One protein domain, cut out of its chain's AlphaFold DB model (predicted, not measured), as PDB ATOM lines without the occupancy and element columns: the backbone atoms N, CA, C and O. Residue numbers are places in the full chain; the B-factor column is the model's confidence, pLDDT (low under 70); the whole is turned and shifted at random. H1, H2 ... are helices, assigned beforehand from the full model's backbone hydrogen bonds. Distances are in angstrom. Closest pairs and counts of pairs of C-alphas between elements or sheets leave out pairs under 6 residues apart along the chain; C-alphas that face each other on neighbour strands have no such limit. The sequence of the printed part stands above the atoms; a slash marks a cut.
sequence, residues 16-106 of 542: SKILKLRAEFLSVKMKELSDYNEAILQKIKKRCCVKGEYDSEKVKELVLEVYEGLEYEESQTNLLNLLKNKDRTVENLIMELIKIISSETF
ATOM      1  N   SER A  16     184.148 279.566 312.422       91.12
ATOM      2  CA  SER A  16     182.755 279.116 312.307       91.12
ATOM      3  C   SER A  16     181.842 280.094 311.552       91.12
ATOM      4  O   SER A  16     180.949 279.654 310.825       91.12
ATOM      5  N   LYS A  17     182.057 281.410 311.686       93.00
ATOM      6  CA  LYS A  17     181.198 282.439 311.086       93.00
ATOM      7  C   LYS A  17     181.473 282.602 309.593       93.00
ATOM      8  O   LYS A  17     180.523 282.656 308.817       93.00
ATOM      9  N   ILE A  18     182.736 282.616 309.174       94.00
ATOM     10  CA  ILE A  18     183.117 282.718 307.762       94.00
ATOM     11  C   ILE A  18     182.719 281.456 306.989       94.00
ATOM     12  O   ILE A  18     182.247 281.550 305.859       94.00
ATOM     13  N   LEU A  19     182.808 280.275 307.611       94.19
ATOM     14  CA  LEU A  19     182.313 279.029 307.016       94.19
ATOM     15  C   LEU A  19     180.792 279.054 306.831       94.19
ATOM     16  O   LEU A  19     180.294 278.654 305.778       94.19
ATOM     17  N   LYS A  20     180.055 279.570 307.820       95.44
ATOM     18  CA  LYS A  20     178.605 279.752 307.708       95.44
ATOM     19  C   LYS A  20     178.247 280.755 306.607       95.44
ATOM     20  O   LYS A  20     177.377 280.467 305.791       95.44
ATOM     21  N   LEU A  21     178.976 281.867 306.519       96.12
ATOM     22  CA  LEU A  21     178.808 282.862 305.459       96.12
ATOM     23  C   LEU A  21     179.046 282.268 304.061       96.12
ATOM     24  O   LEU A  21     178.282 282.544 303.141       96.12
ATOM     25  N   ARG A  22     180.063 281.408 303.899       95.88
ATOM     26  CA  ARG A  22     180.311 280.681 302.641       95.88
ATOM     27  C   ARG A  22     179.146 279.766 302.266       95.88
ATOM     28  O   ARG A  22     178.761 279.735 301.103       95.88
ATOM     29  N   ALA A  23     178.563 279.051 303.228       95.81
ATOM     30  CA  ALA A  23     177.400 278.196 302.979       95.81
ATOM     31  C   ALA A  23     176.147 279.006 302.586       95.81
ATOM     32  O   ALA A  23     175.419 278.624 301.665       95.81
ATOM     33  N   GLU A  24     175.920 280.147 303.241       96.00
ATOM     34  CA  GLU A  24     174.844 281.085 302.895       96.00
ATOM     35  C   GLU A  24     175.037 281.646 301.479       96.00
ATOM     36  O   GLU A  24     174.111 281.609 300.672       96.00
ATOM     37  N   PHE A  25     176.258 282.070 301.140       95.88
ATOM     38  CA  PHE A  25     176.612 282.516 299.794       95.88
ATOM     39  C   PHE A  25     176.373 281.433 298.733       95.88
ATOM     40  O   PHE A  25     175.746 281.712 297.715       95.88
ATOM     41  N   LEU A  26     176.824 280.194 298.962       94.56
ATOM     42  CA  LEU A  26     176.588 279.094 298.019       94.56
ATOM     43  C   LEU A  26     175.091 278.869 297.781       94.56
ATOM     44  O   LEU A  26     174.688 278.627 296.647       94.56
ATOM     45  N   SER A  27     174.272 279.012 298.823       94.44
ATOM     46  CA  SER A  27     172.814 278.916 298.707       94.44
ATOM     47  C   SER A  27     172.237 280.042 297.843       94.44
ATOM     48  O   SER A  27     171.391 279.774 296.993       94.44
ATOM     49  N   VAL A  28     172.715 281.283 298.003       94.00
ATOM     50  CA  VAL A  28     172.328 282.419 297.140       94.00
ATOM     51  C   VAL A  28     172.747 282.169 295.692       94.00
ATOM     52  O   VAL A  28     171.918 282.267 294.792       94.00
ATOM     53  N   LYS A  29     173.999 281.758 295.469       92.81
ATOM     54  CA  LYS A  29     174.542 281.480 294.135       92.81
ATOM     55  C   LYS A  29     173.766 280.372 293.413       92.81
ATOM     56  O   LYS A  29     173.455 280.495 292.232       92.81
ATOM     57  N   MET A  30     173.434 279.286 294.117       93.38
ATOM     58  CA  MET A  30     172.607 278.205 293.567       93.38
ATOM     59  C   MET A  30     171.185 278.679 293.264       93.38
ATOM     60  O   MET A  30     170.619 278.285 292.247       93.38
ATOM     61  N   LYS A  31     170.623 279.535 294.123       94.69
ATOM     62  CA  LYS A  31     169.293 280.102 293.921       94.69
ATOM     63  C   LYS A  31     169.235 280.995 292.680       94.69
ATOM     64  O   LYS A  31     168.310 280.820 291.904       94.69
ATOM     65  N   GLU A  32     170.214 281.873 292.445       94.19
ATOM     66  CA  GLU A  32     170.242 282.719 291.236       94.19
ATOM     67  C   GLU A  32     170.174 281.884 289.947       94.19
ATOM     68  O   GLU A  32     169.330 282.135 289.086       94.19
ATOM     69  N   LEU A  33     171.007 280.843 289.847       93.38
ATOM     70  CA  LEU A  33     170.995 279.940 288.694       93.38
ATOM     71  C   LEU A  33     169.679 279.150 288.603       93.38
ATOM     72  O   LEU A  33     169.146 278.952 287.513       93.38
ATOM     73  N   SER A  34     169.139 278.698 289.737       94.62
ATOM     74  CA  SER A  34     167.862 277.980 289.778       94.62
ATOM     75  C   SER A  34     166.693 278.858 289.326       94.62
ATOM     76  O   SER A  34     165.871 278.402 288.536       94.62
ATOM     77  N   ASP A  35     166.622 280.101 289.801       94.69
ATOM     78  CA  ASP A  35     165.575 281.064 289.450       94.69
ATOM     79  C   ASP A  35     165.650 281.414 287.951       94.69
ATOM     80  O   ASP A  35     164.623 281.497 287.274       94.69
ATOM     81  N   TYR A  36     166.864 281.538 287.400       94.62
ATOM     82  CA  TYR A  36     167.076 281.738 285.966       94.62
ATOM     83  C   TYR A  36     166.642 280.528 285.126       94.62
ATOM     84  O   TYR A  36     165.889 280.674 284.160       94.62
ATOM     85  N   ASN A  37     167.054 279.321 285.525       95.12
ATOM     86  CA  ASN A  37     166.649 278.077 284.870       95.12
ATOM     87  C   ASN A  37     165.125 277.898 284.893       95.12
ATOM     88  O   ASN A  37     164.536 277.496 283.889       95.12
ATOM     89  N   GLU A  38     164.476 278.237 286.008       95.81
ATOM     90  CA  GLU A  38     163.018 278.210 286.122       95.81
ATOM     91  C   GLU A  38     162.374 279.238 285.181       95.81
ATOM     92  O   GLU A  38     161.411 278.919 284.488       95.81
ATOM     93  N   ALA A  39     162.927 280.449 285.065       94.94
ATOM     94  CA  ALA A  39     162.428 281.450 284.122       94.94
ATOM     95  C   ALA A  39     162.512 280.971 282.660       94.94
ATOM     96  O   ALA A  39     161.571 281.190 281.888       94.94
ATOM     97  N   ILE A  40     163.593 280.282 282.273       94.88
ATOM     98  CA  ILE A  40     163.699 279.641 280.952       94.88
ATOM     99  C   ILE A  40     162.656 278.532 280.821       94.88
ATOM    100  O   ILE A  40     161.913 278.515 279.840       94.88
ATOM    101  N   LEU A  41     162.539 277.647 281.813       95.00
ATOM    102  CA  LEU A  41     161.557 276.564 281.802       95.00
ATOM    103  C   LEU A  41     160.133 277.096 281.603       95.00
ATOM    104  O   LEU A  41     159.372 276.540 280.811       95.00
ATOM    105  N   GLN A  42     159.771 278.193 282.269       94.69
ATOM    106  CA  GLN A  42     158.466 278.833 282.112       94.69
ATOM    107  C   GLN A  42     158.266 279.415 280.706       94.69
ATOM    108  O   GLN A  42     157.179 279.274 280.136       94.69
ATOM    109  N   LYS A  43     159.303 280.008 280.095       94.31
ATOM    110  CA  LYS A  43     159.256 280.452 278.689       94.31
ATOM    111  C   LYS A  43     159.052 279.271 277.734       94.31
ATOM    112  O   LYS A  43     158.195 279.352 276.853       94.31
ATOM    113  N   ILE A  44     159.770 278.166 277.945       93.12
ATOM    114  CA  ILE A  44     159.636 276.941 277.145       93.12
ATOM    115  C   ILE A  44     158.233 276.356 277.300       93.12
ATOM    116  O   ILE A  44     157.572 276.098 276.299       93.12
ATOM    117  N   LYS A  45     157.724 276.213 278.530       93.31
ATOM    118  CA  LYS A  45     156.361 275.722 278.788       93.31
ATOM    119  C   LYS A  45     155.311 276.581 278.091       93.31
ATOM    120  O   LYS A  45     154.442 276.051 277.410       93.31
ATOM    121  N   LYS A  46     155.414 277.909 278.195       93.31
ATOM    122  CA  LYS A  46     154.478 278.839 277.545       93.31
ATOM    123  C   LYS A  46     154.451 278.681 276.021       93.31
ATOM    124  O   LYS A  46     153.406 278.879 275.407       93.31
ATOM    125  N   ARG A  47     155.591 278.354 275.415       92.06
ATOM    126  CA  ARG A  47     155.733 278.208 273.965       92.06
ATOM    127  C   ARG A  47     155.334 276.816 273.475       92.06
ATOM    128  O   ARG A  47     154.551 276.695 272.533       92.06
ATOM    129  N   CYS A  48     155.885 275.789 274.108       92.38
ATOM    130  CA  CYS A  48     155.905 274.420 273.610       92.38
ATOM    131  C   CYS A  48     154.838 273.521 274.251       92.38
ATOM    132  O   CYS A  48     154.567 272.466 273.694       92.38
ATOM    133  N   CYS A  49     154.209 273.899 275.373       91.19
ATOM    134  CA  CYS A  49     153.124 273.097 275.946       91.19
ATOM    135  C   CYS A  49     151.763 273.441 275.328       91.19
ATOM    136  O   CYS A  49     151.358 274.604 275.272       91.19
ATOM    137  N   VAL A  50     151.003 272.415 274.950       85.31
ATOM    138  CA  VAL A  50     149.602 272.514 274.524       85.31
ATOM    139  C   VAL A  50     148.787 271.533 275.365       85.31
ATOM    140  O   VAL A  50     149.089 270.350 275.412       85.31
ATOM    141  N   LYS A  51     147.755 272.023 276.068       83.25
ATOM    142  CA  LYS A  51     146.889 271.210 276.955       83.25
ATOM    143  C   LYS A  51     147.636 270.408 278.044       83.25
ATOM    144  O   LYS A  51     147.124 269.403 278.517       83.25
ATOM    145  N   GLY A  52     148.802 270.886 278.482       81.44
ATOM    146  CA  GLY A  52     149.581 270.265 279.562       81.44
ATOM    147  C   GLY A  52     150.654 269.277 279.101       81.44
ATOM    148  O   GLY A  52     151.411 268.808 279.940       81.44
ATOM    149  N   GLU A  53     150.770 269.026 277.796       87.31
ATOM    150  CA  GLU A  53     151.805 268.169 277.206       87.31
ATOM    151  C   GLU A  53     152.699 268.977 276.257       87.31
ATOM    152  O   GLU A  53     152.272 269.995 275.706       87.31
ATOM    153  N   TYR A  54     153.952 268.554 276.085       89.62
ATOM    154  CA  TYR A  54     154.885 269.184 275.151       89.62
ATOM    155  C   TYR A  54     154.591 268.768 273.704       89.62
ATOM    156  O   TYR A  54     154.588 267.585 273.374       89.62
ATOM    157  N   ASP A  55     154.388 269.755 272.835       91.12
ATOM    158  CA  ASP A  55     154.202 269.567 271.398       91.12
ATOM    159  C   ASP A  55     155.555 269.309 270.711       91.12
ATOM    160  O   ASP A  55     156.481 270.119 270.817       91.12
ATOM    161  N   SER A  56     155.680 268.177 270.015       83.06
ATOM    162  CA  SER A  56     156.955 267.719 269.449       83.06
ATOM    163  C   SER A  56     157.514 268.636 268.360       83.06
ATOM    164  O   SER A  56     158.729 268.819 268.294       83.06
ATOM    165  N   GLU A  57     156.658 269.229 267.523       85.19
ATOM    166  CA  GLU A  57     157.106 270.132 266.456       85.19
ATOM    167  C   GLU A  57     157.582 271.460 267.045       85.19
ATOM    168  O   GLU A  57     158.670 271.924 266.710       85.19
ATOM    169  N   LYS A  58     156.862 272.018 268.024       90.81
ATOM    170  CA  LYS A  58     157.302 273.247 268.705       90.81
ATOM    171  C   LYS A  58     158.590 273.072 269.502       90.81
ATOM    172  O   LYS A  58     159.369 274.015 269.625       90.81
ATOM    173  N   VAL A  59     158.805 271.898 270.100       88.38
ATOM    174  CA  VAL A  59     160.074 271.584 270.778       88.38
ATOM    175  C   VAL A  59     161.206 271.485 269.757       88.38
ATOM    176  O   VAL A  59     162.287 272.011 270.000       88.38
ATOM    177  N   LYS A  60     160.962 270.866 268.600       84.44
ATOM    178  CA  LYS A  60     161.950 270.768 267.522       84.44
ATOM    179  C   LYS A  60     162.327 272.139 266.955       84.44
ATOM    180  O   LYS A  60     163.513 272.402 266.790       84.44
ATOM    181  N   GLU A  61     161.350 273.014 266.715       86.50
ATOM    182  CA  GLU A  61     161.588 274.409 266.315       86.50
ATOM    183  C   GLU A  61     162.438 275.152 267.346       86.50
ATOM    184  O   GLU A  61     163.440 275.764 266.992       86.50
ATOM    185  N   LEU A  62     162.091 275.039 268.634       89.88
ATOM    186  CA  LEU A  62     162.867 275.650 269.712       89.88
ATOM    187  C   LEU A  62     164.320 275.156 269.716       89.88
ATOM    188  O   LEU A  62     165.230 275.954 269.905       89.88
ATOM    189  N   VAL A  63     164.551 273.856 269.526       87.75
ATOM    190  CA  VAL A  63     165.912 273.307 269.504       87.75
ATOM    191  C   VAL A  63     166.721 273.851 268.324       87.75
ATOM    192  O   VAL A  63     167.897 274.158 268.504       87.75
ATOM    193  N   LEU A  64     166.111 273.988 267.144       82.81
ATOM    194  CA  LEU A  64     166.773 274.579 265.979       82.81
ATOM    195  C   LEU A  64     167.129 276.046 266.222       82.81
ATOM    196  O   LEU A  64     168.263 276.437 265.982       82.81
ATOM    197  N   GLU A  65     166.202 276.829 266.772       85.69
ATOM    198  CA  GLU A  65     166.462 278.232 267.104       85.69
ATOM    199  C   GLU A  65     167.559 278.392 268.154       85.69
ATOM    200  O   GLU A  65     168.406 279.270 268.027       85.69
ATOM    201  N   VAL A  66     167.564 277.539 269.187       86.56
ATOM    202  CA  VAL A  66     168.654 277.539 270.167       86.56
ATOM    203  C   VAL A  66     169.959 277.220 269.453       86.56
ATOM    204  O   VAL A  66     170.889 277.993 269.589       86.56
ATOM    205  N   TYR A  67     170.018 276.155 268.646       83.06
ATOM    206  CA  TYR A  67     171.226 275.781 267.903       83.06
ATOM    207  C   TYR A  67     171.774 276.921 267.032       83.06
ATOM    208  O   TYR A  67     172.973 277.178 267.061       83.06
ATOM    209  N   GLU A  68     170.904 277.609 266.290       77.94
ATOM    210  CA  GLU A  68     171.269 278.759 265.450       77.94
ATOM    211  C   GLU A  68     171.737 279.974 266.266       77.94
ATOM    212  O   GLU A  68     172.515 280.782 265.762       77.94
ATOM    213  N   GLY A  69     171.272 280.102 267.511       75.12
ATOM    214  CA  GLY A  69     171.626 281.188 268.421       75.12
ATOM    215  C   GLY A  69     172.829 280.924 269.330       75.12
ATOM    216  O   GLY A  69     173.229 281.848 270.030       75.12
ATOM    217  N   LEU A  70     173.390 279.706 269.355       77.06
ATOM    218  CA  LEU A  70     174.562 279.391 270.183       77.06
ATOM    219  C   LEU A  70     175.834 279.978 269.568       77.06
ATOM    220  O   LEU A  70     176.133 279.731 268.396       77.06
ATOM    221  N   GLU A  71     176.617 280.687 270.378       73.19
ATOM    222  CA  GLU A  71     177.866 281.319 269.935       73.19
ATOM    223  C   GLU A  71     179.054 280.346 269.949       73.19
ATOM    224  O   GLU A  71     179.979 280.483 269.142       73.19
ATOM    225  N   TYR A  72     179.033 279.340 270.834       73.00
ATOM    226  CA  TYR A  72     180.155 278.426 271.035       73.00
ATOM    227  C   TYR A  72     179.940 277.060 270.363       73.00
ATOM    228  O   TYR A  72     178.939 276.369 270.570       73.00
ATOM    229  N   GLU A  73     180.950 276.607 269.611       77.06
ATOM    230  CA  GLU A  73     180.940 275.315 268.901       77.06
ATOM    231  C   GLU A  73     180.785 274.113 269.855       77.06
ATOM    232  O   GLU A  73     180.170 273.099 269.510       77.06
ATOM    233  N   GLU A  74     181.292 274.225 271.088       81.88
ATOM    234  CA  GLU A  74     181.128 273.198 272.123       81.88
ATOM    235  C   GLU A  74     179.656 273.024 272.518       81.88
ATOM    236  O   GLU A  74     179.153 271.899 272.549       81.88
ATOM    237  N   SER A  75     178.928 274.117 272.753       78.62
ATOM    238  CA  SER A  75     177.499 274.080 273.076       78.62
ATOM    239  C   SER A  75     176.670 273.541 271.915       78.62
ATOM    240  O   SER A  75     175.776 272.716 272.120       78.62
ATOM    241  N   GLN A  76     177.003 273.943 270.683       81.44
ATOM    242  CA  GLN A  76     176.392 273.404 269.466       81.44
ATOM    243  C   GLN A  76     176.614 271.888 269.364       81.44
ATOM    244  O   GLN A  76     175.682 271.126 269.094       81.44
ATOM    245  N   THR A  77     177.833 271.426 269.651       82.81
ATOM    246  CA  THR A  77     178.187 270.001 269.677       82.81
ATOM    247  C   THR A  77     177.427 269.252 270.769       82.81
ATOM    248  O   THR A  77     176.892 268.166 270.519       82.81
ATOM    249  N   ASN A  78     177.323 269.832 271.965       82.38
ATOM    250  CA  ASN A  78     176.568 269.270 273.081       82.38
ATOM    251  C   ASN A  78     175.087 269.116 272.725       82.38
ATOM    252  O   ASN A  78     174.521 268.045 272.953       82.38
ATOM    253  N   LEU A  79     174.485 270.121 272.081       83.75
ATOM    254  CA  LEU A  79     173.100 270.072 271.621       83.75
ATOM    255  C   LEU A  79     172.885 269.009 270.529       83.75
ATOM    256  O   LEU A  79     171.932 268.230 270.595       83.75
ATOM    257  N   LEU A  80     173.798 268.898 269.562       83.88
ATOM    258  CA  LEU A  80     173.740 267.853 268.531       83.88
ATOM    259  C   LEU A  80     173.887 266.446 269.119       83.88
ATOM    260  O   LEU A  80     173.184 265.520 268.709       83.88
ATOM    261  N   ASN A  81     174.784 266.260 270.087       83.56
ATOM    262  CA  ASN A  81     174.937 264.988 270.795       83.56
ATOM    263  C   ASN A  81     173.686 264.638 271.601       83.56
ATOM    264  O   ASN A  81     173.305 263.468 271.680       83.56
ATOM    265  N   LEU A  82     173.014 265.654 272.136       80.81
ATOM    266  CA  LEU A  82     171.753 265.498 272.833       80.81
ATOM    267  C   LEU A  82     170.656 264.923 271.929       80.81
ATOM    268  O   LEU A  82     169.943 264.007 272.335       80.81
ATOM    269  N   LEU A  83     170.578 265.417 270.692       79.69
ATOM    270  CA  LEU A  83     169.611 264.991 269.677       79.69
ATOM    271  C   LEU A  83     169.881 263.591 269.104       79.69
ATOM    272  O   LEU A  83     168.958 262.926 268.635       79.69
ATOM    273  N   LYS A  84     171.131 263.117 269.139       78.62
ATOM    274  CA  LYS A  84     171.499 261.772 268.652       78.62
ATOM    275  C   LYS A  84     171.000 260.644 269.560       78.62
ATOM    276  O   LYS A  84     170.946 259.494 269.123       78.62
ATOM    277  N   ASN A  85     170.651 260.944 270.810       75.56
ATOM    278  CA  ASN A  85     170.274 259.943 271.799       75.56
ATOM    279  C   ASN A  85     168.764 259.640 271.742       75.56
ATOM    280  O   ASN A  85     167.950 260.399 272.264       75.56
ATOM    281  N   LYS A  86     168.395 258.530 271.086       65.38
ATOM    282  CA  LYS A  86     167.002 258.186 270.735       65.38
ATOM    283  C   LYS A  86     166.112 257.756 271.912       65.38
ATOM    284  O   LYS A  86     164.898 257.742 271.747       65.38
ATOM    285  N   ASP A  87     166.688 257.457 273.077       74.12
ATOM    286  CA  ASP A  87     165.959 256.912 274.235       74.12
ATOM    287  C   ASP A  87     165.548 257.980 275.276       74.12
ATOM    288  O   ASP A  87     165.181 257.653 276.406       74.12
ATOM    289  N   ARG A  88     165.631 259.278 274.947       77.06
ATOM    290  CA  ARG A  88     165.314 260.372 275.886       77.06
ATOM    291  C   ARG A  88     163.847 260.800 275.835       77.06
ATOM    292  O   ARG A  88     163.259 260.925 274.767       77.06
ATOM    293  N   THR A  89     163.288 261.115 277.006       85.50
ATOM    294  CA  THR A  89     161.993 261.799 277.123       85.50
ATOM    295  C   THR A  89     162.113 263.277 276.746       85.50
ATOM    296  O   THR A  89     163.194 263.870 276.835       85.50
ATOM    297  N   VAL A  90     160.992 263.893 276.361       84.31
ATOM    298  CA  VAL A  90     160.930 265.324 276.018       84.31
ATOM    299  C   VAL A  90     161.283 266.193 277.228       84.31
ATOM    300  O   VAL A  90     161.985 267.191 277.094       84.31
ATOM    301  N   GLU A  91     160.890 265.781 278.429       84.88
ATOM    302  CA  GLU A  91     161.225 266.465 279.678       84.88
ATOM    303  C   GLU A  91     162.738 266.475 279.925       84.88
ATOM    304  O   GLU A  91     163.304 267.514 280.264       84.88
ATOM    305  N   ASN A  92     163.415 265.344 279.700       86.56
ATOM    306  CA  ASN A  92     164.869 265.259 279.844       86.56
ATOM    307  C   ASN A  92     165.591 266.094 278.777       86.56
ATOM    308  O   ASN A  92     166.595 266.734 279.081       86.56
ATOM    309  N   LEU A  93     165.075 266.114 277.544       88.69
ATOM    310  CA  LEU A  93     165.560 266.993 276.477       88.69
ATOM    311  C   LEU A  93     165.479 268.467 276.899       88.69
ATOM    312  O   LEU A  93     166.462 269.188 276.772       88.69
ATOM    313  N   ILE A  94     164.347 268.900 277.458       90.31
ATOM    314  CA  ILE A  94     164.136 270.287 277.891       90.31
ATOM    315  C   ILE A  94     165.049 270.667 279.054       90.31
ATOM    316  O   ILE A  94     165.637 271.744 279.033       90.31
ATOM    317  N   MET A  95     165.200 269.798 280.056       90.81
ATOM    318  CA  MET A  95     166.079 270.080 281.195       90.81
ATOM    319  C   MET A  95     167.536 270.263 280.772       90.81
ATOM    320  O   MET A  95     168.233 271.119 281.310       90.81
ATOM    321  N   GLU A  96     168.001 269.487 279.798       89.56
ATOM    322  CA  GLU A  96     169.352 269.644 279.267       89.56
ATOM    323  C   GLU A  96     169.474 270.831 278.306       89.56
ATOM    324  O   GLU A  96     170.486 271.525 278.330       89.56
ATOM    325  N   LEU A  97     168.431 271.130 277.525       90.50
ATOM    326  CA  LEU A  97     168.371 272.341 276.708       90.50
ATOM    327  C   LEU A  97     168.492 273.599 277.578       90.50
ATOM    328  O   LEU A  97     169.237 274.509 277.235       90.50
ATOM    329  N   ILE A  98     167.821 273.627 278.735       93.25
ATOM    330  CA  ILE A  98     167.949 274.715 279.715       93.25
ATOM    331  C   ILE A  98     169.394 274.842 280.194       93.25
ATOM    332  O   ILE A  98     169.899 275.954 280.255       93.25
ATOM    333  N   LYS A  99     170.080 273.731 280.498       90.56
ATOM    334  CA  LYS A  99     171.493 273.781 280.911       90.56
ATOM    335  C   LYS A  99     172.385 274.384 279.829       90.56
ATOM    336  O   LYS A  99     173.250 275.176 280.176       90.56
ATOM    337  N   ILE A 100     172.160 274.026 278.562       89.19
ATOM    338  CA  ILE A 100     172.921 274.556 277.421       89.19
ATOM    339  C   ILE A 100     172.673 276.062 277.260       89.19
ATOM    340  O   ILE A 100     173.628 276.827 277.179       89.19
ATOM    341  N   ILE A 101     171.407 276.496 277.285       88.69
ATOM    342  CA  ILE A 101     171.061 277.925 277.224       88.69
ATOM    343  C   ILE A 101     171.742 278.662 278.380       88.69
ATOM    344  O   ILE A 101     172.494 279.605 278.166       88.69
ATOM    345  N   SER A 102     171.543 278.187 279.609       88.25
ATOM    346  CA  SER A 102     172.106 278.826 280.794       88.25
ATOM    347  C   SER A 102     173.629 278.833 280.806       88.25
ATOM    348  O   SER A 102     174.199 279.779 281.325       88.25
ATOM    349  N   SER A 103     174.316 277.839 280.240       85.50
ATOM    350  CA  SER A 103     175.782 277.878 280.178       85.50
ATOM    351  C   SER A 103     176.332 278.992 279.288       85.50
ATOM    352  O   SER A 103     177.456 279.421 279.526       85.50
ATOM    353  N   GLU A 104     175.561 279.469 278.306       81.25
ATOM    354  CA  GLU A 104     175.986 280.570 277.431       81.25
ATOM    355  C   GLU A 104     175.461 281.931 277.879       81.25
ATOM    356  O   GLU A 104     176.165 282.926 277.763       81.25
ATOM    357  N   THR A 105     174.226 281.991 278.378       82.62
ATOM    358  CA  THR A 105     173.516 283.268 278.548       82.62
ATOM    359  C   THR A 105     173.318 283.685 280.000       82.62
ATOM    360  O   THR A 105     172.763 284.757 280.255       82.62
ATOM    361  N   PHE A 106     173.663 282.832 280.967       87.50
ATOM    362  CA  PHE A 106     173.511 283.167 282.378       87.50
ATOM    363  C   PHE A 106     174.740 283.900 282.907       87.50
ATOM    364  O   PHE A 106     175.847 283.365 282.927       87.50
TER     365      PHE A 106
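This is residues 16 to 106 of the 542 residues of an uncharacterized protein of Legionella sp. PC997 (UniProt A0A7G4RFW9). One long helix, H1, runs from a small, rather loosely packed up-and-down bundle of three shorter helices, H2, H3 and H4, and its residues 16 to 31 stick out as a free arm. The three shorter helices run nearly along one line with their centres in a triangle, while the later part of H1 crosses H4 at a steep angle and the end of H1 meets the beginning of H2. The printed part has 91 residues with four named helices, H1, H2, H3, H4 in that order, and no named strand; its class is all helix. The whole is loose, with a radius of gyration of the C-alphas of 16.0 A, and elongated, spanning 53 by 34 by 24 A, the arm making much of the length.

H1, residues 16 to 48, touches H2, residues 56 to 69, with its residues 47 to 48 alone, at a steep tilt of 60 degrees, opposite ways. Their closest C-alphas, those of Cys 48 and Lys 58, are 5.2 A apart. H1 touches H4, residues 90 to 105, with its residues 36 to 41 alone, at a steep tilt of 62 degrees, opposite ways; the closest C-alphas, of Asn 37 and Ile 98, are 6.3 A apart. H2, H3, residues 73 to 84, and H4 form an up-and-down bundle, each helix running against the one before it. H2 and H3 are close but not clearly touching, at a shallow tilt of 19 degrees, opposite ways, with the closest C-alphas, of Tyr 67 and Gln 76, 5.9 A apart. H3 and H4 touch as a helical hairpin at a shallow tilt of 2 degrees, opposite ways; the closest C-alphas, of Ser 75 and Ile 100, are 6.3 A apart. H2 and H4 are close but not clearly touching, at a shallow tilt of 18 degrees, the same way, with the closest C-alphas, of Val 66 and Ile 101, 7.5 A apart. H1 and H3 are apart. In H1, H2, H3 and H4 every O i to N i+4 pair is within hydrogen-bond range.

H1 begins at C-alpha 16, (182.755, 279.116, 312.307), and ends at C-alpha 48, (155.905, 274.420, 273.610), 47.3 A away. Residues 49 to 50 pair with residues 53 to 54, antiparallel, before H2, 19.9 A long. H3 follows with 16.5 A, and H4, 22.1 A long, ends at C-alpha 105, (173.516, 283.268, 278.548).

The C-alphas farthest apart, of Ser 16 and Glu 57, are 53.3 A apart. Without residues 16 to 31 the body spans 35 by 32 by 20 A. The printed part has no cut and no long link. Mean pLDDT of the printed part is 87.6; residue 86 is under 70.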